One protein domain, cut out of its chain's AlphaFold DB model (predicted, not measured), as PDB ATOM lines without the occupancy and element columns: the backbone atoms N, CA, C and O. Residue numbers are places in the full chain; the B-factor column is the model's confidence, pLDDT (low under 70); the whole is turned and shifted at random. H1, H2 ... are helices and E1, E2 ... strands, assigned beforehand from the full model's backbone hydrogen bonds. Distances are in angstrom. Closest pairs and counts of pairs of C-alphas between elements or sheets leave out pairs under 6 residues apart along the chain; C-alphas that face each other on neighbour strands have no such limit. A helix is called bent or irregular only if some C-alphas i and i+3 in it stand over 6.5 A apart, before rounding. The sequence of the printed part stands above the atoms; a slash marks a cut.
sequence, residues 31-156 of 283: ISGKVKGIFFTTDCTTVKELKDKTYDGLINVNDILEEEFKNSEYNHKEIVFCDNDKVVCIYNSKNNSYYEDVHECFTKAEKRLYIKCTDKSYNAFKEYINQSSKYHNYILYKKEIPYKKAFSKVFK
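This is residues 31 to 156 of the 283 residues of an uncharacterized protein of Firmicutes bacterium (UniProt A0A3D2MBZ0). A twisted sheet of seven strands has a helix on each of two opposite faces, H1 on one and H3 on the other, while a third helix, H2, runs slantwise across the end of the sheet where E1 begins and E6 ends. At the far end of the longest axis the hairpin of E5 and E6 reaches out with its turn, and the bent strand E2 runs straight into H1. The printed part has 126 residues, with seven named strands and three named helices, which follow along the chain as E1, E2, H1, E3, E4, E5, E6, H2, E7 and H3; the strands form a branched, mixed sheet in which E6 has E1 on one side and E4 and E5 on the other, the neighbours E3 and E7 are parallel, and the neighbour pairs E1 and E2, E1 and E6, E3 and E4, E4 and E6, and E5 and E6 are antiparallel. The class is mixed, helices and strands, and the whole is compact, with a radius of gyration of the C-alphas of 14.4 A and spans of 47 by 35 by 27 A.

E1, residues 31 to 41, and E2, residues 47 to 60, are a hairpin, antiparallel at 165 degrees, with N 33 and O 57 2.9 A apart, within hydrogen-bond range. E2 is an edge strand and bends by 93 degrees at residue 57. On the other side of E1 is E6, residues 106 to 117, antiparallel to it at 168 degrees, with N 36 and O 114 at 2.8 A. H1, residues 61 to 69, is on the sheet at a height of 8.4 A. It lies over E4, residues 87 to 92, and only just over E6, on which 3 of its C-alphas fall; it runs along the strands, at 2 degrees to E4 on the local plane. The closest C-alphas of H1 and E4 are those of Glu 68 and Asn 92, 6.8 A apart. E3, residues 77 to 82, and E4 are an antiparallel hairpin, with N 80 and O 89 at 2.8 A. E4 and E6 are antiparallel at 142 degrees, with N 90 and O 113 at 2.8 A. E5, residues 97 to 100, is an edge strand and makes an antiparallel hairpin with E6, with N 99 and O 107 at 2.8 A. The pairing of E6 is staggered: it pairs with E5 over residues 106 to 109 and with E4 over residues 112 to 116, both on the side of E6 opposite to E1. H2, residues 119 to 131, is on the sheet at a height of 7.5 A, over E6 and slantwise to the strands at 51 degrees to E6 on the local plane. The closest C-alphas of H2 and E1 are those of Ser 121 and Ile 31, 4.9 A apart. E7, residues 139 to 142, is an edge strand parallel to E3 at 40 degrees, with N 81 and O 140 at 2.8 A. H3, residues 148 to 156, is on the opposite face of the sheet from H1, at a height of 8.2 A over the sheet; it lies over E1, on which 5 of its C-alphas fall, and only just not over E2, on which 2 fall, and the closest C-alphas of H3 and E2 are those of Ala 150 and Val 47, 6.0 A apart. In H1, H2 and H3 every O i to N i+4 pair is within hydrogen-bond range.

E1 begins at C-alpha 31, (174.998, 251.505, 144.924), and is 29.1 A long; E2 is 25.6 A long. H1 is 11.8 A long, E3 15.9 A, E4 16.7 A and E5 9.9 A. E6, the longest of these at 34.0 A, begins at C-alpha 106, (174.851, 282.619, 124.493). H2 is 18.5 A long and E7 10.1 A. H3, 11.1 A long, ends at C-alpha 156, (173.481, 255.093, 123.580).

The two C-alphas farthest apart are those of His 103 and Gln 131, at 47.6 A. The printed part has no cut and no long link. The mean pLDDT of the printed part is 82.3; residues 71 to 74, 98 to 107, 131 and 133 are under 70.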
ATOM      1  N   ILE A  31     175.783 252.163 145.964       82.44
ATOM      2  CA  ILE A  31     174.998 251.505 144.924       82.44
ATOM      3  C   ILE A  31     175.871 251.155 143.732       82.44
ATOM      4  O   ILE A  31     176.781 251.891 143.375       82.44
ATOM      5  N   SER A  32     175.581 250.048 143.057       79.94
ATOM      6  CA  SER A  32     176.233 249.749 141.781       79.94
ATOM      7  C   SER A  32     175.498 250.435 140.633       79.94
ATOM      8  O   SER A  32     174.276 250.285 140.506       79.94
ATOM      9  N   GLY A  33     176.226 251.132 139.769       85.44
ATOM     10  CA  GLY A  33     175.642 251.802 138.617       85.44
ATOM     11  C   GLY A  33     176.667 252.503 137.738       85.44
ATOM     12  O   GLY A  33     177.872 252.266 137.826       85.44
ATOM     13  N   LYS A  34     176.151 253.368 136.873       91.81
ATOM     14  CA  LYS A  34     176.921 254.205 135.960       91.81
ATOM     15  C   LYS A  34     176.501 255.654 136.117       91.81
ATOM     16  O   LYS A  34     175.336 255.977 135.880       91.81
ATOM     17  N   VAL A  35     177.441 256.506 136.504       92.06
ATOM     18  CA  VAL A  35     177.251 257.948 136.648       92.06
ATOM     19  C   VAL A  35     177.752 258.623 135.389       92.06
ATOM     20  O   VAL A  35     178.884 258.389 134.981       92.06
ATOM     21  N   LYS A  36     176.934 259.484 134.793       93.38
ATOM     22  CA  LYS A  36     177.372 260.387 133.731       93.38
ATOM     23  C   LYS A  36     176.965 261.816 134.041       93.38
ATOM     24  O   LYS A  36     175.774 262.122 134.152       93.38
ATOM     25  N   GLY A  37     177.960 262.690 134.141       91.69
ATOM     26  CA  GLY A  37     177.766 264.133 134.131       91.69
ATOM     27  C   GLY A  37     177.542 264.606 132.703       91.69
ATOM     28  O   GLY A  37     178.311 264.272 131.807       91.69
ATOM     29  N   ILE A  38     176.491 265.383 132.474       91.88
ATOM     30  CA  ILE A  38     176.154 265.903 131.152       91.88
ATOM     31  C   ILE A  38     175.979 267.411 131.252       91.88
ATOM     32  O   ILE A  38     175.265 267.909 132.123       91.88
ATOM     33  N   PHE A  39     176.613 268.120 130.327       85.81
ATOM     34  CA  PHE A  39     176.376 269.527 130.045       85.81
ATOM     35  C   PHE A  39     175.635 269.642 128.715       85.81
ATOM     36  O   PHE A  39     176.076 269.081 127.710       85.81
ATOM     37  N   PHE A  40     174.501 270.333 128.692       86.38
ATOM     38  CA  PHE A  40     173.692 270.439 127.482       86.38
ATOM     39  C   PHE A  40     172.939 271.761 127.405       86.38
ATOM     40  O   PHE A  40     172.538 272.322 128.424       86.38
ATOM     41  N   THR A  41     172.719 272.255 126.190       81.81
ATOM     42  CA  THR A  41     171.805 273.378 125.948       81.81
ATOM     43  C   THR A  41     170.365 272.928 126.173       81.81
ATOM     44  O   THR A  41     170.032 271.772 125.928       81.81
ATOM     45  N   THR A  42     169.487 273.812 126.646       78.88
ATOM     46  CA  THR A  42     168.088 273.452 126.985       78.88
ATOM     47  C   THR A  42     167.299 272.799 125.833       78.88
ATOM     48  O   THR A  42     166.474 271.916 126.067       78.88
ATOM     49  N   ASP A  43     167.602 273.156 124.586       82.56
ATOM     50  CA  ASP A  43     167.061 272.559 123.352       82.56
ATOM     51  C   ASP A  43     167.727 271.218 122.950       82.56
ATOM     52  O   ASP A  43     167.299 270.555 122.002       82.56
ATOM     53  N   CYS A  44     168.751 270.787 123.692       81.94
ATOM     54  CA  CYS A  44     169.578 269.598 123.477       81.94
ATOM     55  C   CYS A  44     170.335 269.568 122.133       81.94
ATOM     56  O   CYS A  44     170.741 268.483 121.679       81.94
ATOM     57  N   THR A  45     170.535 270.724 121.488       83.19
ATOM     58  CA  THR A  45     171.353 270.829 120.269       83.19
ATOM     59  C   THR A  45     172.803 270.479 120.581       83.19
ATOM     60  O   THR A  45     173.353 269.561 119.966       83.19
ATOM     61  N   THR A  46     173.360 271.069 121.638       83.62
ATOM     62  CA  THR A  46     174.673 270.708 122.181       83.62
ATOM     63  C   THR A  46     174.519 269.812 123.401       83.62
ATOM     64  O   THR A  46     173.791 270.129 124.338       83.62
ATOM     65  N   VAL A  47     175.232 268.685 123.398       88.31
ATOM     66  CA  VAL A  47     175.313 267.743 124.519       88.31
ATOM     67  C   VAL A  47     176.760 267.291 124.639       88.31
ATOM     68  O   VAL A  47     177.332 266.807 123.666       88.31
ATOM     69  N   LYS A  48     177.358 267.474 125.815       85.75
ATOM     70  CA  LYS A  48     178.740 267.098 126.118       85.75
ATOM     71  C   LYS A  48     178.772 266.266 127.394       85.75
ATOM     72  O   LYS A  48     178.196 266.656 128.412       85.75
ATOM     73  N   GLU A  49     179.454 265.128 127.338       89.81
ATOM     74  CA  GLU A  49     179.775 264.342 128.528       89.81
ATOM     75  C   GLU A  49     180.889 265.037 129.322       89.81
ATOM     76  O   GLU A  49     181.914 265.440 128.770       89.81
ATOM     77  N   LEU A  50     180.686 265.172 130.629       85.69
ATOM     78  CA  LEU A  50     181.673 265.675 131.574       85.69
ATOM     79  C   LEU A  50     182.473 264.483 132.103       85.69
ATOM     80  O   LEU A  50     182.025 263.772 133.007       85.69
ATOM     81  N   LYS A  51     183.635 264.230 131.492       85.06
ATOM     82  CA  LYS A  51     184.479 263.061 131.799       85.06
ATOM     83  C   LYS A  51     184.963 263.042 133.251       85.06
ATOM     84  O   LYS A  51     185.066 261.977 133.840       85.06
ATOM     85  N   ASP A  52     185.203 264.213 133.832       81.50
ATOM     86  CA  ASP A  52     185.577 264.411 135.239       81.50
ATOM     87  C   ASP A  52     184.461 264.029 136.225       81.50
ATOM     88  O   ASP A  52     184.728 263.787 137.397       81.50
ATOM     89  N   LYS A  53     183.213 263.944 135.748       83.44
ATOM     90  CA  LYS A  53     182.033 263.554 136.528       83.44
ATOM     91  C   LYS A  53     181.371 262.274 136.019       83.44
ATOM     92  O   LYS A  53     180.169 262.076 136.207       83.44
ATOM     93  N   THR A  54     182.133 261.428 135.332       87.75
ATOM     94  CA  THR A  54     181.629 260.193 134.733       87.75
ATOM     95  C   THR A  54     182.449 259.005 135.197       87.75
ATOM     96  O   THR A  54     183.670 258.993 135.059       87.75
ATOM     97  N   TYR A  55     181.775 258.004 135.758       86.31
ATOM     98  CA  TYR A  55     182.407 256.781 136.234       86.31
ATOM     99  C   TYR A  55     181.393 255.643 136.393       86.31
ATOM    100  O   TYR A  55     180.193 255.860 136.580       86.31
ATOM    101  N   ASP A  56     181.906 254.415 136.357       86.38
ATOM    102  CA  ASP A  56     181.129 253.183 136.480       86.38
ATOM    103  C   ASP A  56     181.598 252.402 137.711       86.38
ATOM    104  O   ASP A  56     182.797 252.348 138.000       86.38
ATOM    105  N   GLY A  57     180.677 251.731 138.400       78.38
ATOM    106  CA  GLY A  57     181.003 250.835 139.508       78.38
ATOM    107  C   GLY A  57     180.192 251.124 140.762       78.38
ATOM    108  O   GLY A  57     178.986 251.359 140.685       78.38
ATOM    109  N   LEU A  58     180.849 251.034 141.919       76.88
ATOM    110  CA  LEU A  58     180.251 251.360 143.207       76.88
ATOM    111  C   LEU A  58     180.228 252.877 143.381       76.88
ATOM    112  O   LEU A  58     181.227 253.562 143.177       76.88
ATOM    113  N   ILE A  59     179.059 253.390 143.722       81.75
ATOM    114  CA  ILE A  59     178.764 254.805 143.821       81.75
ATOM    115  C   ILE A  59     178.371 255.073 145.258       81.75
ATOM    116  O   ILE A  59     177.317 254.611 145.694       81.75
ATOM    117  N   ASN A  60     179.181 255.855 145.963       82.94
ATOM    118  CA  ASN A  60     178.749 256.461 147.207       82.94
ATOM    119  C   ASN A  60     177.787 257.608 146.877       82.94
ATOM    120  O   ASN A  60     178.175 258.658 146.361       82.94
ATOM    121  N   VAL A  61     176.505 257.382 147.148       86.44
ATOM    122  CA  VAL A  61     175.431 258.351 146.926       86.44
ATOM    123  C   VAL A  61     175.698 259.642 147.697       86.44
ATOM    124  O   VAL A  61     175.372 260.724 147.207       86.44
ATOM    125  N   ASN A  62     176.312 259.548 148.876       83.94
ATOM    126  CA  ASN A  62     176.542 260.710 149.720       83.94
ATOM    127  C   ASN A  62     177.598 261.620 149.133       83.94
ATOM    128  O   ASN A  62     177.361 262.818 149.101       83.94
ATOM    129  N   ASP A  63     178.682 261.078 148.585       85.25
ATOM    130  CA  ASP A  63     179.718 261.897 147.952       85.25
ATOM    131  C   ASP A  63     179.130 262.718 146.799       85.25
ATOM    132  O   ASP A  63     179.351 263.929 146.720       85.25
ATOM    133  N   ILE A  64     178.284 262.092 145.967       88.88
ATOM    134  CA  ILE A  64     177.583 262.799 144.889       88.88
ATOM    135  C   ILE A  64     176.672 263.886 145.462       88.88
ATOM    136  O   ILE A  64     176.721 265.034 145.024       88.88
ATOM    137  N   LEU A  65     175.801 263.545 146.412       89.00
ATOM    138  CA  LEU A  65     174.807 264.492 146.910       89.00
ATOM    139  C   LEU A  65     175.436 265.611 147.738       89.00
ATOM    140  O   LEU A  65     174.998 266.752 147.646       89.00
ATOM    141  N   GLU A  66     176.476 265.339 148.511       86.12
ATOM    142  CA  GLU A  66     177.198 266.369 149.245       86.12
ATOM    143  C   GLU A  66     177.932 267.311 148.305       86.12
ATOM    144  O   GLU A  66     177.890 268.522 148.518       86.12
ATOM    145  N   GLU A  67     178.550 266.804 147.239       85.56
ATOM    146  CA  GLU A  67     179.163 267.658 146.228       85.56
ATOM    147  C   GLU A  67     178.118 268.508 145.492       85.56
ATOM    148  O   GLU A  67     178.274 269.725 145.368       85.56
ATOM    149  N   GLU A  68     177.022 267.893 145.050       87.50
ATOM    150  CA  GLU A  68     176.013 268.560 144.229       87.50
ATOM    151  C   GLU A  68     175.093 269.482 145.039       87.50
ATOM    152  O   GLU A  68     174.574 270.452 144.493       87.50
ATOM    153  N   PHE A  69     174.910 269.253 146.343       84.81
ATOM    154  CA  PHE A  69     174.005 270.040 147.194       84.81
ATOM    155  C   PHE A  69     174.749 270.968 148.161       84.81
ATOM    156  O   PHE A  69     174.096 271.637 148.969       84.81
ATOM    157  N   LYS A  70     176.082 271.069 148.031       74.88
ATOM    158  CA  LYS A  70     177.022 271.620 149.019       74.88
ATOM    159  C   LYS A  70     176.660 272.968 149.633       74.88
ATOM    160  O   LYS A  70     177.060 273.153 150.765       74.88
ATOM    161  N   ASN A  71     175.953 273.899 148.964       61.56
ATOM    162  CA  ASN A  71     175.505 275.164 149.585       61.56
ATOM    163  C   ASN A  71     174.491 275.993 148.761       61.56
ATOM    164  O   ASN A  71     174.531 275.989 147.531       61.56
ATOM    165  N   SER A  72     173.682 276.776 149.498       52.84
ATOM    166  CA  SER A  72     172.599 277.731 149.152       52.84
ATOM    167  C   SER A  72     171.171 277.163 149.169       52.84
ATOM    168  O   SER A  72     170.888 276.203 148.446       52.84
ATOM    169  N   GLU A  73     170.282 277.806 149.932       59.03
ATOM    170  CA  GLU A  73     168.833 277.527 150.009       59.03
ATOM    171  C   GLU A  73     168.051 278.030 148.778       59.03
ATOM    172  O   GLU A  73     166.951 277.562 148.519       59.03
ATOM    173  N   TYR A  74     168.626 278.949 147.992       62.84
ATOM    174  CA  TYR A  74     167.927 279.647 146.900       62.84
ATOM    175  C   TYR A  74     168.015 278.971 145.527       62.84
ATOM    176  O   TYR A  74     167.337 279.391 144.594       62.84
ATOM    177  N   ASN A  75     168.874 277.962 145.376       79.88
ATOM    178  CA  ASN A  75     169.007 277.242 144.114       79.88
ATOM    179  C   ASN A  75     167.970 276.128 144.025       79.88
ATOM    180  O   ASN A  75     167.763 275.388 144.988       79.88
ATOM    181  N   HIS A  76     167.365 275.988 142.847       85.94
ATOM    182  CA  HIS A  76     166.452 274.893 142.559       85.94
ATOM    183  C   HIS A  76     167.249 273.595 142.450       85.94
ATOM    184  O   HIS A  76     168.192 273.504 141.657       85.94
ATOM    185  N   LYS A  77     166.897 272.604 143.268       89.25
ATOM    186  CA  LYS A  77     167.585 271.313 143.335       89.25
ATOM    187  C   LYS A  77     166.573 270.191 143.232       89.25
ATOM    188  O   LYS A  77     165.501 270.266 143.828       89.25
ATOM    189  N   GLU A  78     166.936 269.144 142.508       92.88
ATOM    190  CA  GLU A  78     166.060 268.001 142.281       92.88
ATOM    191  C   GLU A  78     166.856 266.695 142.320       92.88
ATOM    192  O   GLU A  78     167.958 266.599 141.775       92.88
ATOM    193  N   ILE A  79     166.249 265.672 142.915       94.06
ATOM    194  CA  ILE A  79     166.627 264.267 142.792       94.06
ATOM    195  C   ILE A  79     165.440 263.565 142.135       94.06
ATOM    196  O   ILE A  79     164.435 263.256 142.778       94.06
ATOM    197  N   VAL A  80     165.525 263.368 140.824       95.12
ATOM    198  CA  VAL A  80     164.436 262.822 140.014       95.12
ATOM    199  C   VAL A  80     164.613 261.320 139.837       95.12
ATOM    200  O   VAL A  80     165.502 260.862 139.120       95.12
ATOM    201  N   PHE A  81     163.725 260.548 140.445       93.25
ATOM    202  CA  PHE A  81     163.647 259.100 140.305       93.25
ATOM    203  C   PHE A  81     162.775 258.730 139.099       93.25
ATOM    204  O   PHE A  81     161.590 259.071 139.047       93.25
ATOM    205  N   CYS A  82     163.368 258.017 138.134       92.19
ATOM    206  CA  CYS A  82     162.699 257.561 136.913       92.19
ATOM    207  C   CYS A  82     162.489 256.042 136.955       92.19
ATOM    208  O   CYS A  82     163.399 255.274 136.637       92.19
ATOM    209  N   ASP A  83     161.302 255.608 137.393       84.81
ATOM    210  CA  ASP A  83     161.040 254.209 137.770       84.81
ATOM    211  C   ASP A  83     161.116 253.227 136.586       84.81
ATOM    212  O   ASP A  83     161.544 252.088 136.777       84.81
ATOM    213  N   ASN A  84     160.723 253.650 135.377       84.50
ATOM    214  CA  ASN A  84     160.725 252.796 134.181       84.50
ATOM    215  C   ASN A  84     162.141 252.505 133.681       84.50
ATOM    216  O   ASN A  84     162.451 251.379 133.310       84.50
ATOM    217  N   ASP A  85     162.997 253.526 133.691       83.50
ATOM    218  CA  ASP A  85     164.343 253.442 133.128       83.50
ATOM    219  C   ASP A  85     165.405 253.059 134.178       83.50
ATOM    220  O   ASP A  85     166.567 252.850 133.830       83.50
ATOM    221  N   LYS A  86     165.023 252.982 135.465       89.00
ATOM    222  CA  LYS A  86     165.924 252.759 136.615       89.00
ATOM    223  C   LYS A  86     167.077 253.763 136.662       89.00
ATOM    224  O   LYS A  86     168.223 253.427 136.969       89.00
ATOM    225  N   VAL A  87     166.754 255.021 136.365       93.44
ATOM    226  CA  VAL A  87     167.700 256.141 136.354       93.44
ATOM    227  C   VAL A  87     167.332 257.148 137.433       93.44
ATOM    228  O   VAL A  87     166.160 257.485 137.617       93.44
ATOM    229  N   VAL A  88     168.347 257.657 138.123       95.12
ATOM    230  CA  VAL A  88     168.227 258.814 139.011       95.12
ATOM    231  C   VAL A  88     168.910 260.005 138.349       95.12
ATOM    232  O   VAL A  88     170.059 259.906 137.929       95.12
ATOM    233  N   CYS A  89     168.199 261.122 138.218       95.50
ATOM    234  CA  CYS A  89     168.747 262.371 137.702       95.50
ATOM    235  C   CYS A  89     168.919 263.364 138.850       95.50
ATOM    236  O   CYS A  89     167.957 263.682 139.544       95.50
ATOM    237  N   ILE A  90     170.136 263.859 139.031       94.94
ATOM    238  CA  ILE A  90     170.474 264.869 140.026       94.94
ATOM    239  C   ILE A  90     170.684 266.200 139.315       94.94
ATOM    240  O   ILE A  90     171.396 266.288 138.308       94.94
ATOM    241  N   TYR A  91     170.044 267.232 139.851       92.81
ATOM    242  CA  TYR A  91     170.071 268.570 139.294       92.81
ATOM    243  C   TYR A  91     170.231 269.632 140.375       92.81
ATOM    244  O   TYR A  91     169.594 269.572 141.426       92.81
ATOM    245  N   ASN A  92     171.048 270.638 140.073       90.62
ATOM    246  CA  ASN A  92     171.178 271.855 140.856       90.62
ATOM    247  C   ASN A  92     171.358 273.041 139.901       90.62
ATOM    248  O   ASN A  92     172.339 273.097 139.155       90.62
ATOM    249  N   SER A  93     170.445 274.014 139.957       85.88
ATOM    250  CA  SER A  93     170.451 275.195 139.087       85.88
ATOM    251  C   SER A  93     171.707 276.051 139.209       85.88
ATOM    252  O   SER A  93     172.032 276.777 138.274       85.88
ATOM    253  N   LYS A  94     172.447 275.951 140.321       83.75
ATOM    254  CA  LYS A  94     173.742 276.625 140.502       83.75
ATOM    255  C   LYS A  94     174.749 276.259 139.414       83.75
ATOM    256  O   LYS A  94     175.601 277.064 139.062       83.75
ATOM    257  N   ASN A  95     174.666 275.024 138.932       80.69
ATOM    258  CA  ASN A  95     175.594 274.482 137.952       80.69
ATOM    259  C   ASN A  95     175.199 274.845 136.515       80.69
ATOM    260  O   ASN A  95     175.909 274.470 135.580       80.69
ATOM    261  N   ASN A  96     174.071 275.539 136.328       80.00
ATOM    262  CA  ASN A  96     173.704 276.077 135.030       80.00
ATOM    263  C   ASN A  96     174.717 277.136 134.605       80.00
ATOM    264  O   ASN A  96     175.222 277.912 135.415       80.00
ATOM    265  N   SER A  97     174.963 277.190 133.307       77.81
ATOM    266  CA  SER A  97     175.832 278.185 132.696       77.81
ATOM    267  C   SER A  97     175.257 278.588 131.342       77.81
ATOM    268  O   SER A  97     174.122 278.249 130.994       77.81
ATOM    269  N   TYR A  98     176.045 279.311 130.567       69.12
ATOM    270  CA  TYR A  98     175.775 279.596 129.173       69.12
ATOM    271  C   TYR A  98     176.763 278.830 128.298       69.12
ATOM    272  O   TYR A  98     177.920 278.629 128.664       69.12
ATOM    273  N   TYR A  99     176.273 278.364 127.157       62.28
ATOM    274  CA  TYR A  99     177.084 277.826 126.081       62.28
ATOM    275  C   TYR A  99     177.157 278.872 124.976       62.28
ATOM    276  O   TYR A  99     176.118 279.326 124.495       62.28
ATOM    277  N   GLU A 100     178.370 279.255 124.607       58.97
ATOM    278  CA  GLU A 100     178.636 280.079 123.435       58.97
ATOM    279  C   GLU A 100     178.942 279.141 122.269       58.97
ATOM    280  O   GLU A 100     179.881 278.341 122.335       58.97
ATOM    281  N   ASP A 101     178.104 279.187 121.237       57.88
ATOM    282  CA  ASP A 101     178.428 278.542 119.969       57.88
ATOM    283  C   ASP A 101     179.420 279.419 119.188       57.88
ATOM    284  O   ASP A 101     179.548 280.608 119.470       57.88
ATOM    285  N   VAL A 102     180.094 278.862 118.180       50.47
ATOM    286  CA  VAL A 102     181.140 279.520 117.359       50.47
ATOM    287  C   VAL A 102     180.673 280.856 116.730       50.47
ATOM    288  O   VAL A 102     181.485 281.643 116.249       50.47
ATOM    289  N   HIS A 103     179.368 281.140 116.776       47.62
ATOM    290  CA  HIS A 103     178.713 282.361 116.318       47.62
ATOM    291  C   HIS A 103     177.968 283.092 117.464       47.62
ATOM    292  O   HIS A 103     176.741 283.115 117.480       47.62
ATOM    293  N   GLU A 104     178.712 283.658 118.426       49.00
ATOM    294  CA  GLU A 104     178.388 284.778 119.355       49.00
ATOM    295  C   GLU A 104     177.037 284.784 120.123       49.00
ATOM    296  O   GLU A 104     176.696 285.760 120.793       49.00
ATOM    297  N   CYS A 105     176.247 283.710 120.086       55.47
ATOM    298  CA  CYS A 105     174.971 283.617 120.795       55.47
ATOM    299  C   CYS A 105     175.100 282.741 122.046       55.47
ATOM    300  O   CYS A 105     175.315 281.530 121.963       55.47
ATOM    301  N   PHE A 106     174.895 283.342 123.222       60.91
ATOM    302  CA  PHE A 106     174.851 282.619 124.493       60.91
ATOM    303  C   PHE A 106     173.511 281.901 124.668       60.91
ATOM    304  O   PHE A 106     172.467 282.522 124.878       60.91
ATOM    305  N   THR A 107     173.546 280.571 124.655       67.38
ATOM    306  CA  THR A 107     172.379 279.732 124.941       67.38
ATOM    307  C   THR A 107     172.441 279.215 126.372       67.38
ATOM    308  O   THR A 107     173.495 278.796 126.848       67.38
ATOM    309  N   LYS A 108     171.305 279.209 127.080       74.56
ATOM    310  CA  LYS A 108     171.229 278.615 128.423       74.56
ATOM    311  C   LYS A 108     171.556 277.127 128.364       74.56
ATOM    312  O   LYS A 108     170.945 276.377 127.594       74.56
ATOM    313  N   ALA A 109     172.470 276.715 129.229       78.62
ATOM    314  CA  ALA A 109     172.902 275.342 129.357       78.62
ATOM    315  C   ALA A 109     172.740 274.848 130.795       78.62
ATOM    316  O   ALA A 109     172.995 275.558 131.770       78.62
ATOM    317  N   GLU A 110     172.311 273.601 130.914       87.88
ATOM    318  CA  GLU A 110     172.159 272.909 132.178       87.88
ATOM    319  C   GLU A 110     173.262 271.870 132.341       87.88
ATOM    320  O   GLU A 110     173.705 271.224 131.386       87.88
ATOM    321  N   LYS A 111     173.662 271.673 133.595       89.25
ATOM    322  CA  LYS A 111     174.485 270.545 134.011       89.25
ATOM    323  C   LYS A 111     173.635 269.604 134.852       89.25
ATOM    324  O   LYS A 111     173.006 270.027 135.820       89.25
ATOM    325  N   ARG A 112     173.617 268.327 134.480       93.44
ATOM    326  CA  ARG A 112     172.898 267.265 135.195       93.44
ATOM    327  C   ARG A 112     173.789 266.054 135.385       93.44
ATOM    328  O   ARG A 112     174.659 265.786 134.560       93.44
ATOM    329  N   LEU A 113     173.528 265.305 136.445       94.56
ATOM    330  CA  LEU A 113     174.098 263.981 136.654       94.56
ATOM    331  C   LEU A 113     173.010 262.939 136.461       94.56
ATOM    332  O   LEU A 113     171.923 263.061 137.020       94.56
ATOM    333  N   TYR A 114     173.302 261.914 135.672       95.06
ATOM    334  CA  TYR A 114     172.432 260.757 135.507       95.06
ATOM    335  C   TYR A 114     173.126 259.529 136.063       95.06
ATOM    336  O   TYR A 114     174.267 259.242 135.710       95.06
ATOM    337  N   ILE A 115     172.412 258.796 136.905       94.12
ATOM    338  CA  ILE A 115     172.888 257.577 137.536       94.12
ATOM    339  C   ILE A 115     171.999 256.444 137.046       94.12
ATOM    340  O   ILE A 115     170.832 256.353 137.427       94.12
ATOM    341  N   LYS A 116     172.536 255.600 136.164       93.12
ATOM    342  CA  LYS A 116     171.862 254.390 135.689       93.12
ATOM    343  C   LYS A 116     172.164 253.248 136.651       93.12
ATOM    344  O   LYS A 116     173.320 252.850 136.798       93.12
ATOM    345  N   CYS A 117     171.129 252.736 137.303       85.44
ATOM    346  CA  CYS A 117     171.238 251.753 138.373       85.44
ATOM    347  C   CYS A 117     170.828 250.352 137.899       85.44
ATOM    348  O   CYS A 117     170.086 250.196 136.932       85.44
ATOM    349  N   THR A 118     171.253 249.322 138.637       84.44
ATOM    350  CA  THR A 118     170.531 248.035 138.641       84.44
ATOM    351  C   THR A 118     169.201 248.181 139.390       84.44
ATOM    352  O   THR A 118     169.057 249.108 140.186       84.44
ATOM    353  N   ASP A 119     168.251 247.256 139.223       80.81
ATOM    354  CA  ASP A 119     166.977 247.297 139.965       80.81
ATOM    355  C   ASP A 119     167.176 247.344 141.486       80.81
ATOM    356  O   ASP A 119     166.542 248.135 142.185       80.81
ATOM    357  N   LYS A 120     168.106 246.527 142.002       81.62
ATOM    358  CA  LYS A 120     168.437 246.482 143.434       81.62
ATOM    359  C   LYS A 120     169.042 247.804 143.903       81.62
ATOM    360  O   LYS A 120     168.566 248.377 144.877       81.62
ATOM    361  N   SER A 121     170.039 248.305 143.172       82.31
ATOM    362  CA  SER A 121     170.689 249.596 143.427       82.31
ATOM    363  C   SER A 121     169.697 250.758 143.404       82.31
ATOM    364  O   SER A 121     169.766 251.660 144.231       82.31
ATOM    365  N   TYR A 122     168.766 250.738 142.451       88.50
ATOM    366  CA  TYR A 122     167.755 251.771 142.288       88.50
ATOM    367  C   TYR A 122     166.823 251.831 143.497       88.50
ATOM    368  O   TYR A 122     166.599 252.906 144.049       88.50
ATOM    369  N   ASN A 123     166.319 250.673 143.933       83.88
ATOM    370  CA  ASN A 123     165.448 250.589 145.101       83.88
ATOM    371  C   ASN A 123     166.193 250.985 146.382       83.88
ATOM    372  O   ASN A 123     165.657 251.772 147.153       83.88
ATOM    373  N   ALA A 124     167.444 250.542 146.554       82.06
ATOM    374  CA  ALA A 124     168.280 250.938 147.687       82.06
ATOM    375  C   ALA A 124     168.491 252.461 147.742       82.06
ATOM    376  O   ALA A 124     168.287 253.075 148.786       82.06
ATOM    377  N   PHE A 125     168.805 253.099 146.607       88.69
ATOM    378  CA  PHE A 125     168.939 254.556 146.527       88.69
ATOM    379  C   PHE A 125     167.605 255.263 146.830       88.69
ATOM    380  O   PHE A 125     167.550 256.231 147.589       88.69
ATOM    381  N   LYS A 126     166.500 254.768 146.268       87.75
ATOM    382  CA  LYS A 126     165.162 255.332 146.493       87.75
ATOM    383  C   LYS A 126     164.759 255.255 147.965       87.75
ATOM    384  O   LYS A 126     164.269 256.240 148.510       87.75
ATOM    385  N   GLU A 127     164.981 254.117 148.615       82.00
ATOM    386  CA  GLU A 127     164.725 253.933 150.045       82.00
ATOM    387  C   GLU A 127     165.621 254.824 150.899       82.00
ATOM    388  O   GLU A 127     165.117 255.491 151.804       82.00
ATOM    389  N   TYR A 128     166.909 254.901 150.564       82.69
ATOM    390  CA  TYR A 128     167.874 255.757 151.240       82.69
ATOM    391  C   TYR A 128     167.426 257.226 151.263       82.69
ATOM    392  O   TYR A 128     167.328 257.840 152.325       82.69
ATOM    393  N   ILE A 129     167.083 257.788 150.101       83.00
ATOM    394  CA  ILE A 129     166.694 259.201 150.004       83.00
ATOM    395  C   ILE A 129     165.327 259.463 150.629       83.00
ATOM    396  O   ILE A 129     165.137 260.505 151.254       83.00
ATOM    397  N   ASN A 130     164.403 258.505 150.553       76.25
ATOM    398  CA  ASN A 130     163.118 258.603 151.243       76.25
ATOM    399  C   ASN A 130     163.249 258.656 152.768       76.25
ATOM    400  O   ASN A 130     162.385 259.233 153.424       76.25
ATOM    401  N   GLN A 131     164.312 258.070 153.319       69.38
ATOM    402  CA  GLN A 131     164.611 258.079 154.751       69.38
ATOM    403  C   GLN A 131     165.536 259.242 155.156       69.38
ATOM    404  O   GLN A 131     165.739 259.482 156.342       69.38
ATOM    405  N   SER A 132     166.078 259.996 154.192       72.81
ATOM    406  CA  SER A 132     167.013 261.092 154.446       72.81
ATOM    407  C   SER A 132     166.295 262.425 154.666       72.81
ATOM    408  O   SER A 132     165.841 263.064 153.716       72.81
ATOM    409  N   SER A 133     166.281 262.918 155.907       69.06
ATOM    410  CA  SER A 133     165.746 264.249 156.248       69.06
ATOM    411  C   SER A 133     166.449 265.398 155.506       69.06
ATOM    412  O   SER A 133     165.835 266.432 155.245       69.06
ATOM    413  N   LYS A 134     167.716 265.206 155.113       76.50
ATOM    414  CA  LYS A 134     168.534 266.190 154.385       76.50
ATOM    415  C   LYS A 134     168.093 266.370 152.931       76.50
ATOM    416  O   LYS A 134     168.123 267.490 152.422       76.50
ATOM    417  N   TYR A 135     167.706 265.284 152.257       79.88
ATOM    418  CA  TYR A 135     167.461 265.286 150.810       79.88
ATOM    419  C   TYR A 135     165.989 265.121 150.414       79.88
ATOM    420  O   TYR A 135     165.640 265.358 149.258       79.88
ATOM    421  N   HIS A 136     165.119 264.765 151.363       74.25
ATOM    422  CA  HIS A 136     163.719 264.430 151.103       74.25
ATOM    423  C   HIS A 136     162.939 265.510 150.337       74.25
ATOM    424  O   HIS A 136     162.183 265.202 149.418       74.25
ATOM    425  N   ASN A 137     163.169 266.787 150.656       78.44
ATOM    426  CA  ASN A 137     162.448 267.908 150.038       78.44
ATOM    427  C   ASN A 137     162.800 268.142 148.558       78.44
ATOM    428  O   ASN A 137     162.152 268.955 147.906       78.44
ATOM    429  N   TYR A 138     163.812 267.453 148.028       85.94
ATOM    430  CA  TYR A 138     164.246 267.583 146.634       85.94
ATOM    431  C   TYR A 138     163.788 266.408 145.757       85.94
ATOM    432  O   TYR A 138     164.106 266.374 144.570       85.94
ATOM    433  N   ILE A 139     163.072 265.427 146.319       86.12
ATOM    434  CA  ILE A 139     162.645 264.227 145.594       86.12
ATOM    435  C   ILE A 139     161.538 264.564 144.595       86.12
ATOM    436  O   ILE A 139     160.510 265.137 144.951       86.12
ATOM    437  N   LEU A 140     161.700 264.101 143.357       90.44
ATOM    438  CA  LEU A 140     160.646 264.084 142.347       90.44
ATOM    439  C   LEU A 140     160.541 262.697 141.717       90.44
ATOM    440  O   LEU A 140     161.546 262.059 141.417       90.44
ATOM    441  N   TYR A 141     159.317 262.254 141.444       89.31
ATOM    442  CA  TYR A 141     159.058 261.011 140.720       89.31
ATOM    443  C   TYR A 141     158.530 261.322 139.329       89.31
ATOM    444  O   TYR A 141     157.547 262.052 139.179       89.31
ATOM    445  N   LYS A 142     159.172 260.767 138.300       88.38
ATOM    446  CA  LYS A 142     158.735 260.912 136.908       88.38
ATOM    447  C   LYS A 142     158.702 259.556 136.217       88.38
ATOM    448  O   LYS A 142     159.492 258.666 136.513       88.38
ATOM    449  N   LYS A 143     157.772 259.405 135.272       77.88
ATOM    450  CA  LYS A 143     157.680 258.200 134.431       77.88
ATOM    451  C   LYS A 143     158.814 258.122 133.410       77.88
ATOM    452  O   LYS A 143     159.243 257.026 133.075       77.88
ATOM    453  N   GLU A 144     159.277 259.274 132.930       79.06
ATOM    454  CA  GLU A 144     160.324 259.386 131.916       79.06
ATOM    455  C   GLU A 144     161.490 260.244 132.409       79.06
ATOM    456  O   GLU A 144     161.297 261.199 133.171       79.06
ATOM    457  N   ILE A 145     162.691 259.919 131.924       85.94
ATOM    458  CA  ILE A 145     163.916 260.668 132.209       85.94
ATOM    459  C   ILE A 145     163.802 262.125 131.713       85.94
ATOM    460  O   ILE A 145     163.534 262.348 130.526       85.94
ATOM    461  N   PRO A 146     164.060 263.132 132.577       84.25
ATOM    462  CA  PRO A 146     164.204 264.524 132.156       84.25
ATOM    463  C   PRO A 146     165.234 264.661 131.036       84.25
ATOM    464  O   PRO A 146     166.290 264.043 131.097       84.25
ATOM    465  N   TYR A 147     164.946 265.472 130.016       87.81
ATOM    466  CA  TYR A 147     165.863 265.683 128.888       87.81
ATOM    467  C   TYR A 147     166.367 264.369 128.256       87.81
ATOM    468  O   TYR A 147     167.545 264.220 127.922       87.81
ATOM    469  N   LYS A 148     165.449 263.413 128.039       88.38
ATOM    470  CA  LYS A 148     165.710 262.080 127.463       88.38
ATOM    471  C   LYS A 148     166.598 262.091 126.212       88.38
ATOM    472  O   LYS A 148     167.365 261.151 126.016       88.38
ATOM    473  N   LYS A 149     166.525 263.136 125.373       88.12
ATOM    474  CA  LYS A 149     167.404 263.313 124.200       88.12
ATOM    475  C   LYS A 149     168.879 263.449 124.597       88.12
ATOM    476  O   LYS A 149     169.712 262.744 124.034       88.12
ATOM    477  N   ALA A 150     169.191 264.304 125.573       87.38
ATOM    478  CA  ALA A 150     170.550 264.484 126.080       87.38
ATOM    479  C   ALA A 150     171.059 263.217 126.777       87.38
ATOM    480  O   ALA A 150     172.152 262.750 126.468       87.38
ATOM    481  N   PHE A 151     170.225 262.597 127.620       89.94
ATOM    482  CA  PHE A 151     170.531 261.295 128.218       89.94
ATOM    483  C   PHE A 151     170.850 260.235 127.152       89.94
ATOM    484  O   PHE A 151     171.870 259.556 127.227       89.94
ATOM    485  N   SER A 152     170.002 260.116 126.125       88.38
ATOM    486  CA  SER A 152     170.151 259.092 125.088       88.38
ATOM    487  C   SER A 152     171.421 259.275 124.264       88.38
ATOM    488  O   SER A 152     172.054 258.272 123.966       88.38
ATOM    489  N   LYS A 153     171.818 260.509 123.918       86.25
ATOM    490  CA  LYS A 153     173.076 260.754 123.186       86.25
ATOM    491  C   LYS A 153     174.269 260.154 123.934       86.25
ATOM    492  O   LYS A 153     175.033 259.393 123.366       86.25
ATOM    493  N   VAL A 154     174.347 260.405 125.236       84.94
ATOM    494  CA  VAL A 154     175.507 260.013 126.039       84.94
ATOM    495  C   VAL A 154     175.461 258.533 126.456       84.94
ATOM    496  O   VAL A 154     176.497 257.879 126.543       84.94
ATOM    497  N   PHE A 155     174.283 257.954 126.711       81.38
ATOM    498  CA  PHE A 155     174.166 256.546 127.127       81.38
ATOM    499  C   PHE A 155     173.968 255.545 125.975       81.38
ATOM    500  O   PHE A 155     174.171 254.355 126.202       81.38
ATOM    501  N   LYS A 156     173.586 255.976 124.763       72.00
ATOM    502  CA  LYS A 156     173.481 255.093 123.580       72.00
ATOM    503  C   LYS A 156     174.748 255.039 122.726       72.00
ATOM    504  O   LYS A 156     174.922 254.068 121.998       72.00
TER     505      LYS A 156